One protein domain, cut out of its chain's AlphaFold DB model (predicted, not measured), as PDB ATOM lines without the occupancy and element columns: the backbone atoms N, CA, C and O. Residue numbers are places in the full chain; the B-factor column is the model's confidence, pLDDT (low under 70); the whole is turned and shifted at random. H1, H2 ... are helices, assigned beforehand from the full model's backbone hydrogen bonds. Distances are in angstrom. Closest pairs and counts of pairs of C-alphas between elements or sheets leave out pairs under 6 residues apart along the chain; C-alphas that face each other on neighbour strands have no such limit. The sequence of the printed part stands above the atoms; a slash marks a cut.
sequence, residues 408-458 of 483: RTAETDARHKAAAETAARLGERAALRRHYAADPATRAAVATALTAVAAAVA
ATOM      1  N   ARG A 408     174.279  84.103 214.802       77.00
ATOM      2  CA  ARG A 408     173.130  84.976 215.086       77.00
ATOM      3  C   ARG A 408     171.814  84.337 214.662       77.00
ATOM      4  O   ARG A 408     170.870  84.400 215.439       77.00
ATOM      5  N   THR A 409     171.767  83.707 213.490       72.69
ATOM      6  CA  THR A 409     170.581  82.978 213.024       72.69
ATOM      7  C   THR A 409     170.268  81.797 213.942       72.69
ATOM      8  O   THR A 409     169.134  81.637 214.376       72.69
ATOM      9  N   ALA A 410     171.280  81.023 214.343       76.12
ATOM     10  CA  ALA A 410     171.097  79.930 215.294       76.12
ATOM     11  C   ALA A 410     170.584  80.425 216.659       76.12
ATOM     12  O   ALA A 410     169.711  79.801 217.257       76.12
ATOM     13  N   GLU A 411     171.075  81.569 217.144       81.06
ATOM     14  CA  GLU A 411     170.567  82.202 218.363       81.06
ATOM     15  C   GLU A 411     169.122  82.688 218.214       81.06
ATOM     16  O   GLU A 411     168.328  82.521 219.140       81.06
ATOM     17  N   THR A 412     168.754  83.304 217.085       78.88
ATOM     18  CA  THR A 412     167.365  83.720 216.847       78.88
ATOM     19  C   THR A 412     166.446  82.515 216.763       78.88
ATOM     20  O   THR A 412     165.403  82.516 217.410       78.88
ATOM     21  N   ASP A 413     166.857  81.459 216.069       77.75
ATOM     22  CA  ASP A 413     166.086  80.225 215.947       77.75
ATOM     23  C   ASP A 413     165.927  79.539 217.306       77.75
ATOM     24  O   ASP A 413     164.839  79.077 217.644       77.75
ATOM     25  N   ALA A 414     166.977  79.529 218.133       84.69
ATOM     26  CA  ALA A 414     166.912  79.029 219.503       84.69
ATOM     27  C   ALA A 414     165.955  79.861 220.370       84.69
ATOM     28  O   ALA A 414     165.149  79.296 221.108       84.69
ATOM     29  N   ARG A 415     165.982  81.197 220.250       84.12
ATOM     30  CA  ARG A 415     165.033  82.081 220.949       84.12
ATOM     31  C   ARG A 415     163.599  81.848 220.478       84.12
ATOM     32  O   ARG A 415     162.704  81.797 221.313       84.12
ATOM     33  N   HIS A 416     163.375  81.672 219.178       80.31
ATOM     34  CA  HIS A 416     162.052  81.377 218.629       80.31
ATOM     35  C   HIS A 416     161.531  80.012 219.087       80.31
ATOM     36  O   HIS A 416     160.372  79.920 219.485       80.31
ATOM     37  N   LYS A 417     162.378  78.977 219.110       85.38
ATOM     38  CA  LYS A 417     162.023  77.655 219.649       85.38
ATOM     39  C   LYS A 417     161.686  77.722 221.136       85.38
ATOM     40  O   LYS A 417     160.618  77.266 221.528       85.38
ATOM     41  N   ALA A 418     162.521  78.375 221.943       88.69
ATOM     42  CA  ALA A 418     162.252  78.559 223.367       88.69
ATOM     43  C   ALA A 418     160.955  79.352 223.608       88.69
ATOM     44  O   ALA A 418     160.149  78.986 224.462       88.69
ATOM     45  N   ALA A 419     160.708  80.407 222.825       90.00
ATOM     46  CA  ALA A 419     159.461  81.163 222.887       90.00
ATOM     47  C   ALA A 419     158.251  80.284 222.528       90.00
ATOM     48  O   ALA A 419     157.264  80.288 223.261       90.00
ATOM     49  N   ALA A 420     158.339  79.476 221.468       90.38
ATOM     50  CA  ALA A 420     157.283  78.545 221.074       90.38
ATOM     51  C   ALA A 420     157.005  77.491 222.160       90.38
ATOM     52  O   ALA A 420     155.847  77.252 222.493       90.38
ATOM     53  N   GLU A 421     158.042  76.923 222.778       89.06
ATOM     54  CA  GLU A 421     157.899  75.976 223.891       89.06
ATOM     55  C   GLU A 421     157.245  76.624 225.117       89.06
ATOM     56  O   GLU A 421     156.349  76.043 225.733       89.06
ATOM     57  N   THR A 422     157.652  77.845 225.477       87.94
ATOM     58  CA  THR A 422     157.017  78.570 226.589       87.94
ATOM     59  C   THR A 422     155.559  78.910 226.292       87.94
ATOM     60  O   THR A 422     154.713  78.741 227.171       87.94
ATOM     61  N   ALA A 423     155.239  79.311 225.060       90.06
ATOM     62  CA  ALA A 423     153.873  79.574 224.627       90.06
ATOM     63  C   ALA A 423     153.014  78.300 224.643       90.06
ATOM     64  O   ALA A 423     151.885  78.346 225.129       90.06
ATOM     65  N   ALA A 424     153.556  77.159 224.208       90.69
ATOM     66  CA  ALA A 424     152.877  75.865 224.268       90.69
ATOM     67  C   ALA A 424     152.543  75.472 225.715       90.69
ATOM     68  O   ALA A 424     151.383  75.205 226.027       90.69
ATOM     69  N   ARG A 425     153.514  75.564 226.635       87.75
ATOM     70  CA  ARG A 425     153.293  75.282 228.068       87.75
ATOM     71  C   ARG A 425     152.257  76.211 228.701       87.75
ATOM     72  O   ARG A 425     151.475  75.789 229.551       87.75
ATOM     73  N   LEU A 426     152.250  77.492 228.326       89.81
ATOM     74  CA  LEU A 426     151.234  78.440 228.790       89.81
ATOM     75  C   LEU A 426     149.852  78.118 228.205       89.81
ATOM     76  O   LEU A 426     148.860  78.200 228.928       89.81
ATOM     77  N   GLY A 427     149.791  77.702 226.939       89.50
ATOM     78  CA  GLY A 427     148.574  77.255 226.265       89.50
ATOM     79  C   GLY A 427     147.952  76.022 226.921       89.50
ATOM     80  O   GLY A 427     146.756  76.032 227.211       89.50
ATOM     81  N   GLU A 428     148.757  75.007 227.241       88.12
ATOM     82  CA  GLU A 428     148.330  73.807 227.978       88.12
ATOM     83  C   GLU A 428     147.786  74.161 229.365       88.12
ATOM     84  O   GLU A 428     146.688  73.747 229.734       88.12
ATOM     85  N   ARG A 429     148.491  75.017 230.116       84.06
ATOM     86  CA  ARG A 429     148.012  75.506 231.420       84.06
ATOM     87  C   ARG A 429     146.709  76.289 231.304       84.06
ATOM     88  O   ARG A 429     145.833  76.153 232.155       84.06
ATOM     89  N   ALA A 430     146.557  77.109 230.265       86.50
ATOM     90  CA  ALA A 430     145.324  77.845 230.011       86.50
ATOM     91  C   ALA A 430     144.172  76.917 229.587       86.50
ATOM     92  O   ALA A 430     143.018  77.191 229.913       86.50
ATOM     93  N   ALA A 431     144.455  75.827 228.869       85.88
ATOM     94  CA  ALA A 431     143.472  74.800 228.530       85.88
ATOM     95  C   ALA A 431     143.019  74.026 229.775       85.88
ATOM     96  O   ALA A 431     141.818  73.910 229.999       85.88
ATOM     97  N   LEU A 432     143.954  73.611 230.636       84.75
ATOM     98  CA  LEU A 432     143.644  72.992 231.929       84.75
ATOM     99  C   LEU A 432     142.801  73.925 232.802       84.75
ATOM    100  O   LEU A 432     141.753  73.525 233.295       84.75
ATOM    101  N   ARG A 433     143.184  75.202 232.930       80.06
ATOM    102  CA  ARG A 433     142.384  76.204 233.659       80.06
ATOM    103  C   ARG A 433     140.963  76.321 233.124       80.06
ATOM    104  O   ARG A 433     140.034  76.383 233.918       80.06
ATOM    105  N   ARG A 434     140.784  76.336 231.800       84.62
ATOM    106  CA  ARG A 434     139.453  76.367 231.176       84.62
ATOM    107  C   ARG A 434     138.659  75.094 231.463       84.62
ATOM    108  O   ARG A 434     137.489  75.202 231.805       84.62
ATOM    109  N   HIS A 435     139.293  73.926 231.386       82.00
ATOM    110  CA  HIS A 435     138.671  72.642 231.710       82.00
ATOM    111  C   HIS A 435     138.190  72.597 233.169       82.00
ATOM    112  O   HIS A 435     137.027  72.312 233.433       82.00
ATOM    113  N   TYR A 436     139.049  72.965 234.121       76.75
ATOM    114  CA  TYR A 436     138.698  72.984 235.543       76.75
ATOM    115  C   TYR A 436     137.710  74.094 235.919       76.75
ATOM    116  O   TYR A 436     136.909  73.913 236.830       76.75
ATOM    117  N   ALA A 437     137.730  75.237 235.225       79.06
ATOM    118  CA  ALA A 437     136.731  76.287 235.416       79.06
ATOM    119  C   ALA A 437     135.357  75.894 234.852       79.06
ATOM    120  O   ALA A 437     134.336  76.330 235.382       79.06
ATOM    121  N   ALA A 438     135.310  75.077 233.798       83.06
ATOM    122  CA  ALA A 438     134.057  74.572 233.247       83.06
ATOM    123  C   ALA A 438     133.381  73.567 234.194       83.06
ATOM    124  O   ALA A 438     132.159  73.598 234.324       83.06
ATOM    125  N   ASP A 439     134.155  72.747 234.913       85.25
ATOM    126  CA  ASP A 439     133.626  71.759 235.855       85.25
ATOM    127  C   ASP A 439     133.073  72.412 237.150       85.25
ATOM    128  O   ASP A 439     133.834  72.973 237.950       85.25
ATOM    129  N   PRO A 440     131.745  72.367 237.391       80.88
ATOM    130  CA  PRO A 440     131.138  72.933 238.591       80.88
ATOM    131  C   PRO A 440     131.556  72.216 239.885       80.88
ATOM    132  O   PRO A 440     131.663  72.881 240.918       80.88
ATOM    133  N   ALA A 441     131.841  70.909 239.849       80.44
ATOM    134  CA  ALA A 441     132.269  70.156 241.030       80.44
ATOM    135  C   ALA A 441     133.685  70.561 241.457       80.44
ATOM    136  O   ALA A 441     133.934  70.833 242.634       80.44
ATOM    137  N   THR A 442     134.596  70.706 240.490       75.94
ATOM    138  CA  THR A 442     135.946  71.212 240.762       75.94
ATOM    139  C   THR A 442     135.922  72.664 241.251       75.94
ATOM    140  O   THR A 442     136.640  73.003 242.193       75.94
ATOM    141  N   ARG A 443     135.064  73.530 240.691       76.12
ATOM    142  CA  ARG A 443     134.891  74.908 241.194       76.12
ATOM    143  C   ARG A 443     134.431  74.955 242.649       76.12
ATOM    144  O   ARG A 443     134.979  75.744 243.419       76.12
ATOM    145  N   ALA A 444     133.463  74.120 243.025       80.12
ATOM    146  CA  ALA A 444     132.992  74.029 244.404       80.12
ATOM    147  C   ALA A 444     134.115  73.564 245.346       80.12
ATOM    148  O   ALA A 444     134.362  74.206 246.363       80.12
ATOM    149  N   ALA A 445     134.868  72.526 244.967       78.81
ATOM    150  CA  ALA A 445     135.993  72.025 245.757       78.81
ATOM    151  C   ALA A 445     137.101  73.079 245.967       78.81
ATOM    152  O   ALA A 445     137.624  73.221 247.074       78.81
ATOM    153  N   VAL A 446     137.435  73.860 244.931       79.12
ATOM    154  CA  VAL A 446     138.418  74.955 245.032       79.12
ATOM    155  C   VAL A 446     137.916  76.078 245.945       79.12
ATOM    156  O   VAL A 446     138.691  76.596 246.749       79.12
ATOM    157  N   ALA A 447     136.634  76.443 245.868       79.44
ATOM    158  CA  ALA A 447     136.044  77.459 246.741       79.44
ATOM    159  C   ALA A 447     136.085  77.043 248.223       79.44
ATOM    160  O   ALA A 447     136.448  77.858 249.076       79.44
ATOM    161  N   THR A 448     135.798  75.772 248.522       83.44
ATOM    162  CA  THR A 448     135.889  75.203 249.877       83.44
ATOM    163  C   THR A 448     137.329  75.193 250.395       83.44
ATOM    164  O   THR A 448     137.593  75.555 251.539       83.44
ATOM    165  N   ALA A 449     138.299  74.841 249.545       77.19
ATOM    166  CA  ALA A 449     139.711  74.871 249.921       77.19
ATOM    167  C   ALA A 449     140.204  76.301 250.216       77.19
ATOM    168  O   ALA A 449     140.920  76.520 251.192       77.19
ATOM    169  N   LEU A 450     139.798  77.288 249.409       79.88
ATOM    170  CA  LEU A 450     140.155  78.696 249.626       79.88
ATOM    171  C   LEU A 450     139.539  79.268 250.907       79.88
ATOM    172  O   LEU A 450     140.203  80.027 251.610       79.88
ATOM    173  N   THR A 451     138.304  78.889 251.238       83.50
ATOM    174  CA  THR A 451     137.664  79.289 252.502       83.50
ATOM    175  C   THR A 451     138.340  78.649 253.710       83.50
ATOM    176  O   THR A 451     138.575  79.344 254.695       83.50
ATOM    177  N   ALA A 452     138.751  77.381 253.625       75.50
ATOM    178  CA  ALA A 452     139.527  76.730 254.683       75.50
ATOM    179  C   ALA A 452     140.895  77.402 254.910       75.50
ATOM    180  O   ALA A 452     141.306  77.606 256.051       75.50
ATOM    181  N   VAL A 453     141.584  77.812 253.837       77.00
ATOM    182  CA  VAL A 453     142.844  78.570 253.945       77.00
ATOM    183  C   VAL A 453     142.605  79.956 254.547       77.00
ATOM    184  O   VAL A 453     143.367  80.377 255.413       77.00
ATOM    185  N   ALA A 454     141.546  80.659 254.138       74.25
ATOM    186  CA  ALA A 454     141.195  81.958 254.710       74.25
ATOM    187  C   ALA A 454     140.874  81.859 256.212       74.25
ATOM    188  O   ALA A 454     141.319  82.709 256.978       74.25
ATOM    189  N   ALA A 455     140.173  80.803 256.633       74.06
ATOM    190  CA  ALA A 455     139.903  80.527 258.041       74.06
ATOM    191  C   ALA A 455     141.196  80.259 258.829       74.06
ATOM    192  O   ALA A 455     141.406  80.869 259.871       74.06
ATOM    193  N   ALA A 456     142.111  79.442 258.297       71.81
ATOM    194  CA  ALA A 456     143.398  79.164 258.942       71.81
ATOM    195  C   ALA A 456     144.306  80.407 259.052       71.81
ATOM    196  O   ALA A 456     145.033  80.565 260.032       71.81
ATOM    197  N   VAL A 457     144.265  81.302 258.056       76.12
ATOM    198  CA  VAL A 457     144.992  82.584 258.088       76.12
ATOM    199  C   VAL A 457     144.373  83.546 259.104       76.12
ATOM    200  O   VAL A 457     145.111  84.228 259.811       76.12
ATOM    201  N   ALA A 458     143.043  83.580 259.213       73.25
ATOM    202  CA  ALA A 458     142.351  84.379 260.221       73.25
ATOM    203  C   ALA A 458     142.680  83.907 261.649       73.25
ATOM    204  O   ALA A 458     142.917  84.742 262.518       73.25
TER     205      ALA A 458
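What this domain is: This is residues 408 to 458 of the 483 residues of an uncharacterized protein of Demequina lutea (UniProt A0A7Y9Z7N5). What does the model look like? Two helices make an L: the long H1 forms one arm, and the shorter H2 turns off its end at a sharp corner. How large and how regular is it? It has 51 residues printed with two named helices, H1 then H2, no named strand, and is all helix. It is extended, with a radius of gyration of the C-alphas of 18.6 A and spans of 54 by 27 by 6 A.

Where its parts are: Where is H1? It takes residues 408 to 438, 44.3 A long, from C-alpha 408 at (173.130, 84.976, 215.086). Where is H2? It takes residues 440 to 458, 26.9 A long, ending at C-alpha 458 at (142.351, 84.379, 260.221).

How they stand to each other: How do H1 and H2 meet? They only just touch, with 3 pairs of C-alphas within 8 A, and only at the corner by their tight link; the closest C-alphas are those of Tyr 436 and Thr 442, 6.2 A apart. At what angle? Their lines are about perpendicular, at 86 degrees. What of their backbones? In H1 and H2 every O i to N i+4 pair is within hydrogen-bond range.

The domain as a whole: How far does it reach? The two C-alphas farthest apart, those of Thr 409 and Ala 458, are 55.0 A apart. Is it unbroken and confident? The printed part has no cut, and no printed residue is under 70 in pLDDT.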